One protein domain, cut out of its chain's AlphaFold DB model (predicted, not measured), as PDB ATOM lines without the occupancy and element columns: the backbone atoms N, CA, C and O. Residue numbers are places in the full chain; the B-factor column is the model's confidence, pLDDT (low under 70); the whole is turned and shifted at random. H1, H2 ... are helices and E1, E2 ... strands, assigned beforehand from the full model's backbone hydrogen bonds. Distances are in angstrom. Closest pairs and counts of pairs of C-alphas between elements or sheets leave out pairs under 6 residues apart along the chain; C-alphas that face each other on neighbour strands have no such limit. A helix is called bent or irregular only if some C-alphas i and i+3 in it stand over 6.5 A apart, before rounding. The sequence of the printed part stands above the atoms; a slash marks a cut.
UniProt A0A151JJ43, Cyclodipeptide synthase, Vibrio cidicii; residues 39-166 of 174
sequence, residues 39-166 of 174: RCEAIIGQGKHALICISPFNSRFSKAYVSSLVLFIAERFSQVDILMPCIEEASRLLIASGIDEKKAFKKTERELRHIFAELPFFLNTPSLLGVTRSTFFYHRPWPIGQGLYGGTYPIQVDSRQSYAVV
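AT A GLANCE: This is residues 39 to 166 of the 174 residues of the protein "Cyclodipeptide synthase" of Vibrio cidicii (UniProt A0A151JJ43). Look for a flat, open model of two small two-stranded sheets set apart: E1 and E2 have H2 alongside, while E3 and E4 lie by the far end of the long helix H4. H3 folds back along the first part of H4 as a hairpin, H5 lies near H2 and H4, and H1 is at the far tip. The printed part has 128 residues, with five named helices and four named strands in the order H1 E1 H2 E2 H3 H4 E3 H5 E4. Both sheets, E1-E2 and E3-E4, are parallel; the class is mixed, helices and strands. It is only just loose, close to compact, with a radius of gyration of the C-alphas of 17.0 A and spans of 49 by 44 by 23 A.

HOW THE PARTS SIT: Begin at H1, residues 39 to 44, which touches no helix. E1, residues 49 to 53, H2, residues 63 to 74, and E2, residues 79 to 83, form a strand-helix-strand unit, two parallel neighbour strands with a helix between, its crossover right-handed. N 50 and O 79 are 2.9 A apart, within hydrogen-bond range. The closest C-alphas of H2 and E2, Ala 74 and Val 80, are 6.3 A apart. H3, residues 87 to 96, and H4, residues 101 to 129, form a helical hairpin; they touch at Ser 91 and Ala 104, their closest C-alphas, 5.1 A apart, through residues 101 to 112 of H4 alone. They run opposite ways at a shallow tilt of 33 degrees, only just short of steep. H4 is irregular, C-alphas 123 and 126 being 9.0 A apart, with a kink of 74 degrees near residue 123. E3, residues 134 to 138, H5, residues 145 to 149, and E4, residues 161 to 165, form a second such unit, also right-handed; N 136 and O 162 are 2.8 A apart, within hydrogen-bond range. The closest C-alphas of H4 and E4, Asn 124 and Gln 161, are 5.8 A apart. H2 and H5 are near each other, with 7 pairs of C-alphas within 10 A. Every O i to N i+4 pair is within range in H1, H2 and H5; H3 has 4 of 6 and H4 18 of 25.

IN THESE COORDINATES: Find C-alpha 39 at (-8.343, 12.900, -38.502), where H1 begins. H2 measures 16.3 A from first to last C-alpha and H3 14.3 A. From C-alpha 101 at (-39.385, 1.261, -60.787), H4 runs 37.0 A to C-alpha 129. E4 ends at C-alpha 165, (-49.727, 11.526, -26.791).

THE WHOLE: The C-alphas of Arg 39 and Val 131, the two farthest apart, are 51.6 A apart. The printed part has no cut, and H5 to E4 is its long link, with 11 residues. The mean pLDDT of the printed part is 75.3; 38 residues are under 70, among them residues 113 to 117 and 139 to 155.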
ATOM      1  N   ARG A  39      -7.779  11.627 -38.039       69.88
ATOM      2  CA  ARG A  39      -8.343  12.900 -38.502       69.88
ATOM      3  C   ARG A  39      -9.849  12.971 -38.252       69.88
ATOM      4  O   ARG A  39     -10.332  14.023 -37.847       69.88
ATOM      5  N   CYS A  40     -10.584  11.887 -38.500       60.41
ATOM      6  CA  CYS A  40     -12.017  11.821 -38.216       60.41
ATOM      7  C   CYS A  40     -12.279  11.976 -36.716       60.41
ATOM      8  O   CYS A  40     -13.119  12.789 -36.350       60.41
ATOM      9  N   GLU A  41     -11.510  11.294 -35.865       74.94
ATOM     10  CA  GLU A  41     -11.615  11.425 -34.403       74.94
ATOM     11  C   GLU A  41     -11.364  12.860 -33.932       74.94
ATOM     12  O   GLU A  41     -12.125  13.404 -33.137       74.94
ATOM     13  N   ALA A  42     -10.354  13.533 -34.491       71.50
ATOM     14  CA  ALA A  42     -10.084  14.935 -34.183       71.50
ATOM     15  C   ALA A  42     -11.218  15.885 -34.618       71.50
ATOM     16  O   ALA A  42     -11.383  16.952 -34.029       71.50
ATOM     17  N   ILE A  43     -11.990  15.541 -35.655       67.25
ATOM     18  CA  ILE A  43     -13.164  16.313 -36.095       67.25
ATOM     19  C   ILE A  43     -14.374  15.999 -35.208       67.25
ATOM     20  O   ILE A  43     -15.064  16.921 -34.781       67.25
ATOM     21  N   ILE A  44     -14.597  14.724 -34.886       77.69
ATOM     22  CA  ILE A  44     -15.646  14.268 -33.964       77.69
ATOM     23  C   ILE A  44     -15.462  14.928 -32.593       77.69
ATOM     24  O   ILE A  44     -16.406  15.505 -32.062       77.69
ATOM     25  N   GLY A  45     -14.234  14.939 -32.067       72.88
ATOM     26  CA  GLY A  45     -13.895  15.548 -30.781       72.88
ATOM     27  C   GLY A  45     -14.113  17.063 -30.714       72.88
ATOM     28  O   GLY A  45     -14.186  17.613 -29.620       72.88
ATOM     29  N   GLN A  46     -14.258  17.753 -31.855       82.81
ATOM     30  CA  GLN A  46     -14.648  19.167 -31.860       82.81
ATOM     31  C   GLN A  46     -16.137  19.374 -31.568       82.81
ATOM     32  O   GLN A  46     -16.511  20.489 -31.210       82.81
ATOM     33  N   GLY A  47     -16.989  18.362 -31.777       80.00
ATOM     34  CA  GLY A  47     -18.416  18.420 -31.443       80.00
ATOM     35  C   GLY A  47     -19.176  19.574 -32.108       80.00
ATOM     36  O   GLY A  47     -20.115  20.117 -31.530       80.00
ATOM     37  N   LYS A  48     -18.763  20.021 -33.303       80.06
ATOM     38  CA  LYS A  48     -19.388  21.187 -33.955       80.06
ATOM     39  C   LYS A  48     -20.678  20.827 -34.677       80.06
ATOM     40  O   LYS A  48     -21.715  21.415 -34.402       80.06
ATOM     41  N   HIS A  49     -20.598  19.874 -35.600       87.25
ATOM     42  CA  HIS A  49     -21.701  19.499 -36.477       87.25
ATOM     43  C   HIS A  49     -21.728  17.992 -36.715       87.25
ATOM     44  O   HIS A  49     -20.671  17.388 -36.909       87.25
ATOM     45  N   ALA A  50     -22.924  17.409 -36.724       74.44
ATOM     46  CA  ALA A  50     -23.162  16.046 -37.172       74.44
ATOM     47  C   ALA A  50     -24.269  16.007 -38.230       74.44
ATOM     48  O   ALA A  50     -25.304  16.657 -38.090       74.44
ATOM     49  N   LEU A  51     -24.067  15.184 -39.262       78.31
ATOM     50  CA  LEU A  51     -25.085  14.853 -40.255       78.31
ATOM     51  C   LEU A  51     -25.525  13.399 -40.064       78.31
ATOM     52  O   LEU A  51     -24.729  12.478 -40.252       78.31
ATOM     53  N   ILE A  52     -26.791  13.186 -39.713       77.75
ATOM     54  CA  ILE A  52     -27.372  11.850 -39.560       77.75
ATOM     55  C   ILE A  52     -28.126  11.497 -40.837       77.75
ATOM     56  O   ILE A  52     -29.168  12.074 -41.139       77.75
ATOM     57  N   CYS A  53     -27.626  10.513 -41.579       71.50
ATOM     58  CA  CYS A  53     -28.316   9.987 -42.752       71.50
ATOM     59  C   CYS A  53     -29.260   8.852 -42.346       71.50
ATOM     60  O   CYS A  53     -28.818   7.833 -41.810       71.50
ATOM     61  N   ILE A  54     -30.551   8.996 -42.641       76.44
ATOM     62  CA  ILE A  54     -31.552   7.954 -42.384       76.44
ATOM     63  C   ILE A  54     -31.959   7.338 -43.714       76.44
ATOM     64  O   ILE A  54     -32.489   8.010 -44.595       76.44
ATOM     65  N   SER A  55     -31.729   6.035 -43.851       66.94
ATOM     66  CA  SER A  55     -32.133   5.311 -45.050       66.94
ATOM     67  C   SER A  55     -33.595   4.860 -44.939       66.94
ATOM     68  O   SER A  55     -33.955   4.190 -43.963       66.94
ATOM     69  N   PRO A  56     -34.454   5.187 -45.916       68.19
ATOM     70  CA  PRO A  56     -35.814   4.691 -45.958       68.19
ATOM     71  C   PRO A  56     -35.810   3.188 -46.225       68.19
ATOM     72  O   PRO A  56     -34.896   2.640 -46.838       68.19
ATOM     73  N   PHE A  57     -36.859   2.515 -45.756       70.06
ATOM     74  CA  PHE A  57     -37.050   1.064 -45.901       70.06
ATOM     75  C   PHE A  57     -36.025   0.178 -45.198       70.06
ATOM     76  O   PHE A  57     -36.084  -1.042 -45.333       70.06
ATOM     77  N   ASN A  58     -35.122   0.754 -44.414       69.00
ATOM     78  CA  ASN A  58     -34.209  -0.019 -43.600       69.00
ATOM     79  C   ASN A  58     -34.809  -0.195 -42.197       69.00
ATOM     80  O   ASN A  58     -35.008   0.771 -41.459       69.00
ATOM     81  N   SER A  59     -35.101  -1.451 -41.843       70.12
ATOM     82  CA  SER A  59     -35.744  -1.831 -40.579       70.12
ATOM     83  C   SER A  59     -34.945  -1.428 -39.336       70.12
ATOM     84  O   SER A  59     -35.521  -1.344 -38.254       70.12
ATOM     85  N   ARG A  60     -33.648  -1.120 -39.487       69.44
ATOM     86  CA  ARG A  60     -32.809  -0.551 -38.427       69.44
ATOM     87  C   ARG A  60     -33.326   0.802 -37.952       69.44
ATOM     88  O   ARG A  60     -33.329   1.055 -36.754       69.44
ATOM     89  N   PHE A  61     -33.787   1.658 -38.865       71.56
ATOM     90  CA  PHE A  61     -34.253   3.011 -38.546       71.56
ATOM     91  C   PHE A  61     -35.707   3.003 -38.071       71.56
ATOM     92  O   PHE A  61     -36.581   3.681 -38.611       71.56
ATOM     93  N   SER A  62     -35.970   2.220 -37.026       69.00
ATOM     94  CA  SER A  62     -37.214   2.326 -36.278       69.00
ATOM     95  C   SER A  62     -37.330   3.715 -35.637       69.00
ATOM     96  O   SER A  62     -36.331   4.402 -35.413       69.00
ATOM     97  N   LYS A  63     -38.556   4.119 -35.283       64.75
ATOM     98  CA  LYS A  63     -38.794   5.382 -34.564       64.75
ATOM     99  C   LYS A  63     -37.920   5.488 -33.305       64.75
ATOM    100  O   LYS A  63     -37.289   6.517 -33.108       64.75
ATOM    101  N   ALA A  64     -37.845   4.419 -32.508       63.91
ATOM    102  CA  ALA A  64     -37.057   4.372 -31.276       63.91
ATOM    103  C   ALA A  64     -35.544   4.463 -31.532       63.91
ATOM    104  O   ALA A  64     -34.843   5.189 -30.828       63.91
ATOM    105  N   TYR A  65     -35.045   3.787 -32.573       74.00
ATOM    106  CA  TYR A  65     -33.633   3.852 -32.952       74.00
ATOM    107  C   TYR A  65     -33.239   5.260 -33.400       74.00
ATOM    108  O   TYR A  65     -32.230   5.787 -32.945       74.00
ATOM    109  N   VAL A  66     -34.052   5.890 -34.258       72.44
ATOM    110  CA  VAL A  66     -33.806   7.262 -34.723       72.44
ATOM    111  C   VAL A  66     -33.846   8.248 -33.556       72.44
ATOM    112  O   VAL A  66     -32.939   9.068 -33.466       72.44
ATOM    113  N   SER A  67     -34.820   8.148 -32.637       69.75
ATOM    114  CA  SER A  67     -34.831   8.974 -31.416       69.75
ATOM    115  C   SER A  67     -33.518   8.855 -30.657       69.75
ATOM    116  O   SER A  67     -32.888   9.856 -30.339       69.75
ATOM    117  N   SER A  68     -33.117   7.616 -30.372       71.19
ATOM    118  CA  SER A  68     -31.986   7.333 -29.496       71.19
ATOM    119  C   SER A  68     -30.675   7.766 -30.145       71.19
ATOM    120  O   SER A  68     -29.843   8.375 -29.482       71.19
ATOM    121  N   LEU A  69     -30.533   7.552 -31.458       74.38
ATOM    122  CA  LEU A  69     -29.397   8.028 -32.239       74.38
ATOM    123  C   LEU A  69     -29.315   9.557 -32.242       74.38
ATOM    124  O   LEU A  69     -28.247  10.112 -32.012       74.38
ATOM    125  N   VAL A  70     -30.429  10.251 -32.492       75.25
ATOM    126  CA  VAL A  70     -30.435  11.718 -32.544       75.25
ATOM    127  C   VAL A  70     -30.135  12.316 -31.172       75.25
ATOM    128  O   VAL A  70     -29.307  13.216 -31.093       75.25
ATOM    129  N   LEU A  71     -30.736  11.793 -30.098       73.75
ATOM    130  CA  LEU A  71     -30.446  12.230 -28.727       73.75
ATOM    131  C   LEU A  71     -28.971  12.015 -28.375       73.75
ATOM    132  O   LEU A  71     -28.300  12.942 -27.929       73.75
ATOM    133  N   PHE A  72     -28.445  10.826 -28.663       76.56
ATOM    134  CA  PHE A  72     -27.046  10.491 -28.425       76.56
ATOM    135  C   PHE A  72     -26.072  11.446 -29.140       76.56
ATOM    136  O   PHE A  72     -25.060  11.853 -28.564       76.56
ATOM    137  N   ILE A  73     -26.373  11.829 -30.384       78.38
ATOM    138  CA  ILE A  73     -25.558  12.771 -31.161       78.38
ATOM    139  C   ILE A  73     -25.762  14.220 -30.682       78.38
ATOM    140  O   ILE A  73     -24.785  14.957 -30.567       78.38
ATOM    141  N   ALA A  74     -26.985  14.634 -30.348       76.62
ATOM    142  CA  ALA A  74     -27.289  15.995 -29.893       76.62
ATOM    143  C   ALA A  74     -26.634  16.348 -28.546       76.62
ATOM    144  O   ALA A  74     -26.306  17.504 -28.307       76.62
ATOM    145  N   GLU A  75     -26.373  15.361 -27.685       78.69
ATOM    146  CA  GLU A  75     -25.571  15.554 -26.466       78.69
ATOM    147  C   GLU A  75     -24.096  15.898 -26.749       78.69
ATOM    148  O   GLU A  75     -23.397  16.390 -25.864       78.69
ATOM    149  N   ARG A  76     -23.594  15.599 -27.954       83.25
ATOM    150  CA  ARG A  76     -22.160  15.637 -28.301       83.25
ATOM    151  C   ARG A  76     -21.819  16.654 -29.387       83.25
ATOM    152  O   ARG A  76     -20.655  17.026 -29.516       83.25
ATOM    153  N   PHE A  77     -22.806  17.097 -30.161       81.62
ATOM    154  CA  PHE A  77     -22.620  18.034 -31.263       81.62
ATOM    155  C   PHE A  77     -23.498  19.272 -31.090       81.62
ATOM    156  O   PHE A  77     -24.686  19.168 -30.807       81.62
ATOM    157  N   SER A  78     -22.916  20.453 -31.310       72.88
ATOM    158  CA  SER A  78     -23.601  21.748 -31.162       72.88
ATOM    159  C   SER A  78     -24.670  21.992 -32.232       72.88
ATOM    160  O   SER A  78     -25.590  22.776 -32.021       72.88
ATOM    161  N   GLN A  79     -24.550  21.332 -33.382       67.69
ATOM    162  CA  GLN A  79     -25.527  21.353 -34.461       67.69
ATOM    163  C   GLN A  79     -25.698  19.937 -35.014       67.69
ATOM    164  O   GLN A  79     -24.717  19.236 -35.263       67.69
ATOM    165  N   VAL A  80     -26.944  19.524 -35.234       67.50
ATOM    166  CA  VAL A  80     -27.268  18.225 -35.825       67.50
ATOM    167  C   VAL A  80     -28.256  18.436 -36.958       67.50
ATOM    168  O   VAL A  80     -29.355  18.940 -36.737       67.50
ATOM    169  N   ASP A  81     -27.868  18.016 -38.156       70.75
ATOM    170  CA  ASP A  81     -28.750  17.967 -39.315       70.75
ATOM    171  C   ASP A  81     -29.090  16.513 -39.644       70.75
ATOM    172  O   ASP A  81     -28.277  15.600 -39.477       70.75
ATOM    173  N   ILE A  82     -30.308  16.286 -40.129       70.50
ATOM    174  CA  ILE A  82     -30.765  14.965 -40.564       70.50
ATOM    175  C   ILE A  82     -30.941  15.004 -42.076       70.50
ATOM    176  O   ILE A  82     -31.749  15.774 -42.596       70.50
ATOM    177  N   LEU A  83     -30.209  14.141 -42.779       71.25
ATOM    178  CA  LEU A  83     -30.392  13.933 -44.206       71.25
ATOM    179  C   LEU A  83     -31.361  12.773 -44.433       71.25
ATOM    180  O   LEU A  83     -31.045  11.606 -44.182       71.25
ATOM    181  N   MET A  84     -32.535  13.116 -44.953       70.31
ATOM    182  CA  MET A  84     -33.481  12.162 -45.519       70.31
ATOM    183  C   MET A  84     -33.290  12.147 -47.041       70.31
ATOM    184  O   MET A  84     -33.371  13.211 -47.658       70.31
ATOM    185  N   PRO A  85     -33.040  10.989 -47.674       67.44
ATOM    186  CA  PRO A  85     -32.938  10.920 -49.124       67.44
ATOM    187  C   PRO A  85     -34.289  11.249 -49.769       67.44
ATOM    188  O   PRO A  85     -35.347  10.853 -49.270       67.44
ATOM    189  N   CYS A  86     -34.243  11.979 -50.882       67.38
ATOM    190  CA  CYS A  86     -35.417  12.283 -51.692       67.38
ATOM    191  C   CYS A  86     -35.909  11.054 -52.465       67.38
ATOM    192  O   CYS A  86     -35.307   9.979 -52.425       67.38
ATOM    193  N   ILE A  87     -37.074  11.203 -53.106       74.31
ATOM    194  CA  ILE A  87     -37.819  10.093 -53.708       74.31
ATOM    195  C   ILE A  87     -36.952   9.331 -54.717       74.31
ATOM    196  O   ILE A  87     -36.959   8.101 -54.676       74.31
ATOM    197  N   GLU A  88     -36.192  10.019 -55.579       74.12
ATOM    198  CA  GLU A  88     -35.283   9.373 -56.531       74.12
ATOM    199  C   GLU A  88     -34.230   8.486 -55.842       74.12
ATOM    200  O   GLU A  88     -34.048   7.329 -56.209       74.12
ATOM    201  N   GLU A  89     -33.518   8.996 -54.843       76.44
ATOM    202  CA  GLU A  89     -32.417   8.301 -54.166       76.44
ATOM    203  C   GLU A  89     -32.938   7.140 -53.326       76.44
ATOM    204  O   GLU A  89     -32.359   6.054 -53.314       76.44
ATOM    205  N   ALA A  90     -34.056   7.362 -52.645       78.44
ATOM    206  CA  ALA A  90     -34.706   6.381 -51.800       78.44
ATOM    207  C   ALA A  90     -35.336   5.233 -52.607       78.44
ATOM    208  O   ALA A  90     -35.286   4.077 -52.173       78.44
ATOM    209  N   SER A  91     -35.886   5.513 -53.796       82.88
ATOM    210  CA  SER A  91     -36.497   4.489 -54.650       82.88
ATOM    211  C   SER A  91     -35.459   3.527 -55.230       82.88
ATOM    212  O   SER A  91     -35.765   2.344 -55.395       82.88
ATOM    213  N   ARG A  92     -34.210   3.973 -55.443       82.81
ATOM    214  CA  ARG A  92     -33.106   3.126 -55.936       82.81
ATOM    215  C   ARG A  92     -32.852   1.902 -55.060       82.81
ATOM    216  O   ARG A  92     -32.531   0.846 -55.595       82.81
ATOM    217  N   LEU A  93     -33.057   1.996 -53.744       80.00
ATOM    218  CA  LEU A  93     -32.928   0.851 -52.831       80.00
ATOM    219  C   LEU A  93     -33.973  -0.232 -53.120       80.00
ATOM    220  O   LEU A  93     -33.672  -1.426 -53.112       80.00
ATOM    221  N   LEU A  94     -35.206   0.182 -53.410       82.94
ATOM    222  CA  LEU A  94     -36.287  -0.728 -53.771       82.94
ATOM    223  C   LEU A  94     -36.065  -1.326 -55.164       82.94
ATOM    224  O   LEU A  94     -36.278  -2.523 -55.344       82.94
ATOM    225  N   ILE A  95     -35.591  -0.518 -56.117       88.81
ATOM    226  CA  ILE A  95     -35.253  -0.966 -57.475       88.81
ATOM    227  C   ILE A  95     -34.143  -2.018 -57.426       88.81
ATOM    228  O   ILE A  95     -34.292  -3.099 -57.991       88.81
ATOM    229  N   ALA A  96     -33.069  -1.750 -56.679       87.81
ATOM    230  CA  ALA A  96     -31.972  -2.694 -56.473       87.81
ATOM    231  C   ALA A  96     -32.431  -4.002 -55.802       87.81
ATOM    232  O   ALA A  96     -31.839  -5.052 -56.028       87.81
ATOM    233  N   SER A  97     -33.516  -3.952 -55.024       84.62
ATOM    234  CA  SER A  97     -34.140  -5.123 -54.396       84.62
ATOM    235  C   SER A  97     -35.109  -5.877 -55.324       84.62
ATOM    236  O   SER A  97     -35.836  -6.759 -54.868       84.62
ATOM    237  N   GLY A  98     -35.162  -5.528 -56.614       89.81
ATOM    238  CA  GLY A  98     -36.000  -6.182 -57.624       89.81
ATOM    239  C   GLY A  98     -37.437  -5.660 -57.709       89.81
ATOM    240  O   GLY A  98     -38.271  -6.267 -58.381       89.81
ATOM    241  N   ILE A  99     -37.763  -4.549 -57.040       91.50
ATOM    242  CA  ILE A  99     -39.078  -3.912 -57.173       91.50
ATOM    243  C   ILE A  99     -39.108  -3.089 -58.462       91.50
ATOM    244  O   ILE A  99     -38.214  -2.293 -58.720       91.50
ATOM    245  N   ASP A 100     -40.184  -3.243 -59.235       95.75
ATOM    246  CA  ASP A 100     -40.468  -2.399 -60.399       95.75
ATOM    247  C   ASP A 100     -40.335  -0.903 -60.071       95.75
ATOM    248  O   ASP A 100     -40.841  -0.432 -59.050       95.75
ATOM    249  N   GLU A 101     -39.703  -0.153 -60.969       88.81
ATOM    250  CA  GLU A 101     -39.385   1.261 -60.787       88.81
ATOM    251  C   GLU A 101     -40.621   2.098 -60.439       88.81
ATOM    252  O   GLU A 101     -40.638   2.796 -59.424       88.81
ATOM    253  N   LYS A 102     -41.726   1.961 -61.183       90.00
ATOM    254  CA  LYS A 102     -42.947   2.738 -60.902       90.00
ATOM    255  C   LYS A 102     -43.525   2.408 -59.527       90.00
ATOM    256  O   LYS A 102     -44.018   3.300 -58.829       90.00
ATOM    257  N   LYS A 103     -43.471   1.139 -59.111       89.62
ATOM    258  CA  LYS A 103     -43.887   0.717 -57.764       89.62
ATOM    259  C   LYS A 103     -42.937   1.228 -56.682       89.62
ATOM    260  O   LYS A 103     -43.417   1.655 -55.632       89.62
ATOM    261  N   ALA A 104     -41.631   1.213 -56.927       87.12
ATOM    262  CA  ALA A 104     -40.613   1.731 -56.021       87.12
ATOM    263  C   ALA A 104     -40.803   3.232 -55.776       87.12
ATOM    264  O   ALA A 104     -40.868   3.658 -54.621       87.12
ATOM    265  N   PHE A 105     -40.996   4.015 -56.838       86.06
ATOM    266  CA  PHE A 105     -41.285   5.444 -56.748       86.06
ATOM    267  C   PHE A 105     -42.587   5.718 -55.990       86.06
ATOM    268  O   PHE A 105     -42.555   6.451 -55.008       86.06
ATOM    269  N   LYS A 106     -43.707   5.064 -56.337       85.69
ATOM    270  CA  LYS A 106     -44.979   5.240 -55.603       85.69
ATOM    271  C   LYS A 106     -44.881   4.867 -54.126       85.69
ATOM    272  O   LYS A 106     -45.480   5.525 -53.277       85.69
ATOM    273  N   LYS A 107     -44.169   3.784 -53.807       82.25
ATOM    274  CA  LYS A 107     -43.969   3.346 -52.422       82.25
ATOM    275  C   LYS A 107     -43.146   4.378 -51.651       82.25
ATOM    276  O   LYS A 107     -43.551   4.774 -50.568       82.25
ATOM    277  N   THR A 108     -42.056   4.855 -52.238       82.56
ATOM    278  CA  THR A 108     -41.175   5.885 -51.667       82.56
ATOM    279  C   THR A 108     -41.869   7.216 -51.479       82.56
ATOM    280  O   THR A 108     -41.814   7.790 -50.396       82.56
ATOM    281  N   GLU A 109     -42.588   7.666 -52.497       80.44
ATOM    282  CA  GLU A 109     -43.396   8.870 -52.438       80.44
ATOM    283  C   GLU A 109     -44.411   8.800 -51.296       80.44
ATOM    284  O   GLU A 109     -44.515   9.751 -50.531       80.44
ATOM    285  N   ARG A 110     -45.130   7.684 -51.130       77.50
ATOM    286  CA  ARG A 110     -46.101   7.534 -50.040       77.50
ATOM    287  C   ARG A 110     -45.442   7.606 -48.661       77.50
ATOM    288  O   ARG A 110     -45.921   8.353 -47.812       77.50
ATOM    289  N   GLU A 111     -44.367   6.851 -48.437       74.44
ATOM    290  CA  GLU A 111     -43.704   6.824 -47.127       74.44
ATOM    291  C   GLU A 111     -43.080   8.186 -46.771       74.44
ATOM    292  O   GLU A 111     -43.219   8.648 -45.639       74.44
ATOM    293  N   LEU A 112     -42.457   8.874 -47.736       72.38
ATOM    294  CA  LEU A 112     -41.915  10.219 -47.519       72.38
ATOM    295  C   LEU A 112     -43.029  11.265 -47.359       72.38
ATOM    296  O   LEU A 112     -42.963  12.081 -46.440       72.38
ATOM    297  N   ARG A 113     -44.089  11.226 -48.184       68.75
ATOM    298  CA  ARG A 113     -45.241  12.138 -48.062       68.75
ATOM    299  C   ARG A 113     -45.908  12.038 -46.700       68.75
ATOM    300  O   ARG A 113     -46.311  13.070 -46.187       68.75
ATOM    301  N   HIS A 114     -46.030  10.853 -46.104       65.31
ATOM    302  CA  HIS A 114     -46.619  10.736 -44.768       65.31
ATOM    303  C   HIS A 114     -45.821  11.507 -43.712       65.31
ATOM    304  O   HIS A 114     -46.410  12.223 -42.909       65.31
ATOM    305  N   ILE A 115     -44.489  11.442 -43.764       64.38
ATOM    306  CA  ILE A 115     -43.618  12.175 -42.838       64.38
ATOM    307  C   ILE A 115     -43.717  13.691 -43.074       64.38
ATOM    308  O   ILE A 115     -43.857  14.458 -42.122       64.38
ATOM    309  N   PHE A 116     -43.690  14.132 -44.336       65.12
ATOM    310  CA  PHE A 116     -43.757  15.557 -44.675       65.12
ATOM    311  C   PHE A 116     -45.155  16.174 -44.523       65.12
ATOM    312  O   PHE A 116     -45.252  17.376 -44.300       65.12
ATOM    313  N   ALA A 117     -46.233  15.396 -44.627       65.44
ATOM    314  CA  ALA A 117     -47.601  15.908 -44.522       65.44
ATOM    315  C   ALA A 117     -48.009  16.234 -43.079       65.44
ATOM    316  O   ALA A 117     -48.772  17.170 -42.859       65.44
ATOM    317  N   GLU A 118     -47.511  15.484 -42.096       70.81
ATOM    318  CA  GLU A 118     -47.866  15.690 -40.685       70.81
ATOM    319  C   GLU A 118     -47.059  16.831 -40.040       70.81
ATOM    320  O   GLU A 118     -47.573  17.551 -39.181       70.81
ATOM    321  N   LEU A 119     -45.814  17.044 -40.488       79.06
ATOM    322  CA  LEU A 119     -44.879  18.008 -39.899       79.06
ATOM    323  C   LEU A 119     -45.412  19.461 -39.870       79.06
ATOM    324  O   LEU A 119     -45.338  20.071 -38.806       79.06
ATOM    325  N   PRO A 120     -46.010  20.036 -40.935       76.62
ATOM    326  CA  PRO A 120     -46.562  21.394 -40.880       76.62
ATOM    327  C   PRO A 120     -47.629  21.577 -39.793       76.62
ATOM    328  O   PRO A 120     -47.599  22.566 -39.059       76.62
ATOM    329  N   PHE A 121     -48.541  20.611 -39.646       78.50
ATOM    330  CA  PHE A 121     -49.583  20.650 -38.617       78.50
ATOM    331  C   PHE A 121     -48.994  20.488 -37.215       78.50
ATOM    332  O   PHE A 121     -49.405  21.188 -36.288       78.50
ATOM    333  N   PHE A 122     -47.984  19.635 -37.065       79.19
ATOM    334  CA  PHE A 122     -47.255  19.516 -35.808       79.19
ATOM    335  C   PHE A 122     -46.587  20.839 -35.398       79.19
ATOM    336  O   PHE A 122     -46.580  21.176 -34.218       79.19
ATOM    337  N   LEU A 123     -46.047  21.597 -36.358       81.75
ATOM    338  CA  LEU A 123     -45.301  22.831 -36.095       81.75
ATOM    339  C   LEU A 123     -46.193  24.064 -35.904       81.75
ATOM    340  O   LEU A 123     -45.896  24.884 -35.037       81.75
ATOM    341  N   ASN A 124     -47.252  24.246 -36.703       82.88
ATOM    342  CA  ASN A 124     -48.032  25.491 -36.688       82.88
ATOM    343  C   ASN A 124     -49.491  25.340 -37.161       82.88
ATOM    344  O   ASN A 124     -49.954  26.083 -38.032       82.88
ATOM    345  N   THR A 125     -50.258  24.421 -36.562       81.94
ATOM    346  CA  THR A 125     -51.709  24.344 -36.832       81.94
ATOM    347  C   THR A 125     -52.448  25.689 -36.642       81.94
ATOM    348  O   THR A 125     -53.325  25.964 -37.460       81.94
ATOM    349  N   PRO A 126     -52.126  26.563 -35.654       81.69
ATOM    350  CA  PRO A 126     -52.789  27.854 -35.471       81.69
ATOM    351  C   PRO A 126     -52.789  28.719 -36.725       81.69
ATOM    352  O   PRO A 126     -53.842  29.196 -37.143       81.69
ATOM    353  N   SER A 127     -51.629  28.878 -37.363       79.94
ATOM    354  CA  SER A 127     -51.520  29.682 -38.584       79.94
ATOM    355  C   SER A 127     -52.092  28.955 -39.800       79.94
ATOM    356  O   SER A 127     -52.703  29.592 -40.650       79.94
ATOM    357  N   LEU A 128     -51.940  27.627 -39.864       73.69
ATOM    358  CA  LEU A 128     -52.464  26.795 -40.954       73.69
ATOM    359  C   LEU A 128     -53.999  26.761 -41.006       73.69
ATOM    360  O   LEU A 128     -54.560  26.739 -42.097       73.69
ATOM    361  N   LEU A 129     -54.674  26.750 -39.853       84.31
ATOM    362  CA  LEU A 129     -56.136  26.630 -39.756       84.31
ATOM    363  C   LEU A 129     -56.840  27.909 -39.278       84.31
ATOM    364  O   LEU A 129     -58.059  27.913 -39.139       84.31
ATOM    365  N   GLY A 130     -56.099  28.987 -39.008       81.44
ATOM    366  CA  GLY A 130     -56.668  30.255 -38.540       81.44
ATOM    367  C   GLY A 130     -57.255  30.192 -37.124       81.44
ATOM    368  O   GLY A 130     -58.209  30.904 -36.821       81.44
ATOM    369  N   VAL A 131     -56.707  29.340 -36.253       79.31
ATOM    370  CA  VAL A 131     -57.173  29.163 -34.864       79.31
ATOM    371  C   VAL A 131     -56.210  29.805 -33.863       79.31
ATOM    372  O   VAL A 131     -55.020  29.943 -34.127       79.31
ATOM    373  N   THR A 132     -56.700  30.201 -32.683       81.06
ATOM    374  CA  THR A 132     -55.886  30.927 -31.686       81.06
ATOM    375  C   THR A 132     -54.766  30.072 -31.086       81.06
ATOM    376  O   THR A 132     -53.656  30.561 -30.892       81.06
ATOM    377  N   ARG A 133     -55.060  28.807 -30.770       76.19
ATOM    378  CA  ARG A 133     -54.136  27.795 -30.235       76.19
ATOM    379  C   ARG A 133     -54.585  26.422 -30.718       76.19
ATOM    380  O   ARG A 133     -55.767  26.233 -30.996       76.19
ATOM    381  N   SER A 134     -53.665  25.470 -30.800       81.44
ATOM    382  CA  SER A 134     -53.984  24.103 -31.210       81.44
ATOM    383  C   SER A 134     -53.117  23.082 -30.477       81.44
ATOM    384  O   SER A 134     -51.992  23.381 -30.070       81.44
ATOM    385  N   THR A 135     -53.655  21.876 -30.307       83.25
ATOM    386  CA  THR A 135     -52.949  20.718 -29.746       83.25
ATOM    387  C   THR A 135     -53.013  19.577 -30.750       83.25
ATOM    388  O   THR A 135     -54.100  19.116 -31.094       83.25
ATOM    389  N   PHE A 136     -51.859  19.117 -31.222       74.69
ATOM    390  CA  PHE A 136     -51.749  17.951 -32.090       74.69
ATOM    391  C   PHE A 136     -51.725  16.683 -31.227       74.69
ATOM    392  O   PHE A 136     -50.787  16.478 -30.454       74.69
ATOM    393  N   PHE A 137     -52.750  15.838 -31.340       77.81
ATOM    394  CA  PHE A 137     -52.820  14.563 -30.623       77.81
ATOM    395  C   PHE A 137     -52.314  13.414 -31.493       77.81
ATOM    396  O   PHE A 137     -52.631  13.339 -32.680       77.81
ATOM    397  N   TYR A 138     -51.575  12.478 -30.902       72.50
ATOM    398  CA  TYR A 138     -51.143  11.267 -31.598       72.50
ATOM    399  C   TYR A 138     -51.109  10.058 -30.670       72.50
ATOM    400  O   TYR A 138     -50.928  10.195 -29.469       72.50
ATOM    401  N   HIS A 139     -51.235   8.852 -31.215       66.00
ATOM    402  CA  HIS A 139     -51.280   7.626 -30.407       66.00
ATOM    403  C   HIS A 139     -49.903   7.136 -29.925       66.00
ATOM    404  O   HIS A 139     -49.801   6.152 -29.202       66.00
ATOM    405  N   ARG A 140     -48.822   7.793 -30.357       64.56
ATOM    406  CA  ARG A 140     -47.437   7.467 -29.993       64.56
ATOM    407  C   ARG A 140     -46.602   8.739 -29.845       64.56
ATOM    408  O   ARG A 140     -46.857   9.682 -30.595       64.56
ATOM    409  N   PRO A 141     -45.594   8.760 -28.954       66.44
ATOM    410  CA  PRO A 141     -44.629   9.853 -28.889       66.44
ATOM    411  C   PRO A 141     -43.933  10.026 -30.241       66.44
ATOM    412  O   PRO A 141     -43.556   9.040 -30.882       66.44
ATOM    413  N   TRP A 142     -43.765  11.271 -30.682       67.00
ATOM    414  CA  TRP A 142     -42.964  11.572 -31.856       67.00
ATOM    415  C   TRP A 142     -41.499  11.717 -31.432       67.00
ATOM    416  O   TRP A 142     -41.201  12.616 -30.646       67.00
ATOM    417  N   PRO A 143     -40.587  10.868 -31.945       60.16
ATOM    418  CA  PRO A 143     -39.150  10.909 -31.669       60.16
ATOM    419  C   PRO A 143     -38.510  12.292 -31.612       60.16
ATOM    420  O   PRO A 143     -37.756  12.594 -30.695       60.16
ATOM    421  N   ILE A 144     -38.837  13.148 -32.584       62.38
ATOM    422  CA  ILE A 144     -38.239  14.479 -32.707       62.38
ATOM    423  C   ILE A 144     -38.973  15.541 -31.878       62.38
ATOM    424  O   ILE A 144     -38.503  16.669 -31.786       62.38
ATOM    425  N   GLY A 145     -40.102  15.201 -31.250       65.25
ATOM    426  CA  GLY A 145     -40.916  16.139 -30.478       65.25
ATOM    427  C   GLY A 145     -40.132  16.797 -29.342       65.25
ATOM    428  O   GLY A 145     -40.223  18.007 -29.172       65.25
ATOM    429  N   GLN A 146     -39.293  16.044 -28.622       65.69
ATOM    430  CA  GLN A 146     -38.446  16.619 -27.570       65.69
ATOM    431  C   GLN A 146     -37.450  17.652 -28.106       65.69
ATOM    432  O   GLN A 146     -37.315  18.705 -27.499       65.69
ATOM    433  N   GLY A 147     -36.800  17.404 -29.247       63.59
ATOM    434  CA  GLY A 147     -35.859  18.377 -29.816       63.59
ATOM    435  C   GLY A 147     -36.553  19.590 -30.452       63.59
ATOM    436  O   GLY A 147     -36.031  20.700 -30.394       63.59
ATOM    437  N   LEU A 148     -37.763  19.406 -30.998       68.31
ATOM    438  CA  LEU A 148     -38.583  20.492 -31.546       68.31
ATOM    439  C   LEU A 148     -39.102  21.431 -30.445       68.31
ATOM    440  O   LEU A 148     -39.028  22.646 -30.595       68.31
ATOM    441  N   TYR A 149     -39.606  20.882 -29.335       69.94
ATOM    442  CA  TYR A 149     -40.079  21.674 -28.189       69.94
ATOM    443  C   TYR A 149     -38.948  22.139 -27.263       69.94
ATOM    444  O   TYR A 149     -39.096  23.143 -26.574       69.94
ATOM    445  N   GLY A 150     -37.821  21.427 -27.249       67.69
ATOM    446  CA  GLY A 150     -36.618  21.776 -26.494       67.69
ATOM    447  C   GLY A 150     -35.731  22.816 -27.183       67.69
ATOM    448  O   GLY A 150     -34.690  23.167 -26.637       67.69
ATOM    449  N   GLY A 151     -36.111  23.291 -28.375       64.81
ATOM    450  CA  GLY A 151     -35.375  24.313 -29.125       64.81
ATOM    451  C   GLY A 151     -34.037  23.837 -29.700       64.81
ATOM    452  O   GLY A 151     -33.214  24.657 -30.093       64.81
ATOM    453  N   THR A 152     -33.811  22.526 -29.752       60.47
ATOM    454  CA  THR A 152     -32.543  21.904 -30.161       60.47
ATOM    455  C   THR A 152     -32.388  21.818 -31.684       60.47
ATOM    456  O   THR A 152     -31.300  21.536 -32.176       60.47
ATOM    457  N   TYR A 153     -33.460  22.078 -32.442       61.91
ATOM    458  CA  TYR A 153     -33.456  22.113 -33.907       61.91
ATOM    459  C   TYR A 153     -33.628  23.540 -34.456       61.91
ATOM    460  O   TYR A 153     -34.294  24.365 -33.835       61.91
ATOM    461  N   PRO A 154     -33.109  23.844 -35.662       57.47
ATOM    462  CA  PRO A 154     -33.347  25.134 -36.319       57.47
ATOM    463  C   PRO A 154     -34.824  25.352 -36.699       57.47
ATOM    464  O   PRO A 154     -35.265  26.491 -36.847       57.47
ATOM    465  N   ILE A 155     -35.606  24.274 -36.821       65.75
ATOM    466  CA  ILE A 155     -37.065  24.320 -36.963       65.75
ATOM    467  C   ILE A 155     -37.707  24.374 -35.574       65.75
ATOM    468  O   ILE A 155     -37.429  23.531 -34.726       65.75
ATOM    469  N   GLN A 156     -38.601  25.342 -35.376       72.62
ATOM    470  CA  GLN A 156     -39.253  25.619 -34.096       72.62
ATOM    471  C   GLN A 156     -40.761  25.379 -34.185       72.62
ATOM    472  O   GLN A 156     -41.386  25.633 -35.218       72.62
ATOM    473  N   VAL A 157     -41.351  24.917 -33.083       83.31
ATOM    474  CA  VAL A 157     -42.810  24.846 -32.936       83.31
ATOM    475  C   VAL A 157     -43.347  26.240 -32.612       83.31
ATOM    476  O   VAL A 157     -42.782  26.951 -31.780       83.31
ATOM    477  N   ASP A 158     -44.447  26.647 -33.247       87.25
ATOM    478  CA  ASP A 158     -45.119  27.907 -32.919       87.25
ATOM    479  C   ASP A 158     -45.541  27.913 -31.440       87.25
ATOM    480  O   ASP A 158     -46.109  26.948 -30.937       87.25
ATOM    481  N   SER A 159     -45.320  29.025 -30.738       86.19
ATOM    482  CA  SER A 159     -45.667  29.169 -29.310       86.19
ATOM    483  C   SER A 159     -47.151  28.919 -28.967       86.19
ATOM    484  O   SER A 159     -47.505  28.729 -27.800       86.19
ATOM    485  N   ARG A 160     -48.043  28.928 -29.966       87.75
ATOM    486  CA  ARG A 160     -49.484  28.650 -29.837       87.75
ATOM    487  C   ARG A 160     -49.844  27.192 -30.153       87.75
ATOM    488  O   ARG A 160     -51.015  26.824 -30.034       87.75
ATOM    489  N   GLN A 161     -48.874  26.383 -30.567       85.38
ATOM    490  CA  GLN A 161     -49.020  24.983 -30.952       85.38
ATOM    491  C   GLN A 161     -48.446  24.065 -29.865       85.38
ATOM    492  O   GLN A 161     -47.316  24.225 -29.413       85.38
ATOM    493  N   SER A 162     -49.213  23.053 -29.465       83.75
ATOM    494  CA  SER A 162     -48.792  22.039 -28.490       83.75
ATOM    495  C   SER A 162     -48.978  20.613 -29.028       83.75
ATOM    496  O   SER A 162     -49.615  20.407 -30.063       83.75
ATOM    497  N   TYR A 163     -48.398  19.624 -28.353       82.94
ATOM    498  CA  TYR A 163     -48.403  18.223 -28.765       82.94
ATOM    499  C   TYR A 163     -48.716  17.324 -27.572       82.94
ATOM    500  O   TYR A 163     -48.185  17.535 -26.481       82.94
ATOM    501  N   ALA A 164     -49.553  16.309 -27.785       77.75
ATOM    502  CA  ALA A 164     -49.913  15.342 -26.758       77.75
ATOM    503  C   ALA A 164     -50.001  13.915 -27.314       77.75
ATOM    504  O   ALA A 164     -50.522  13.673 -28.405       77.75
ATOM    505  N   VAL A 165     -49.528  12.953 -26.521       78.94
ATOM    506  CA  VAL A 165     -49.727  11.526 -26.791       78.94
ATOM    507  C   VAL A 165     -51.013  11.065 -26.110       78.94
ATOM    508  O   VAL A 165     -51.212  11.328 -24.927       78.94
ATOM    509  N   VAL A 166     -51.870  10.361 -26.843       63.41
ATOM    510  CA  VAL A 166     -53.118   9.771 -26.348       63.41
ATOM    511  C   VAL A 166     -53.050   8.254 -26.506       63.41
ATOM    512  O   VAL A 166     -52.986   7.750 -27.620       63.41
TER     513      VAL A 166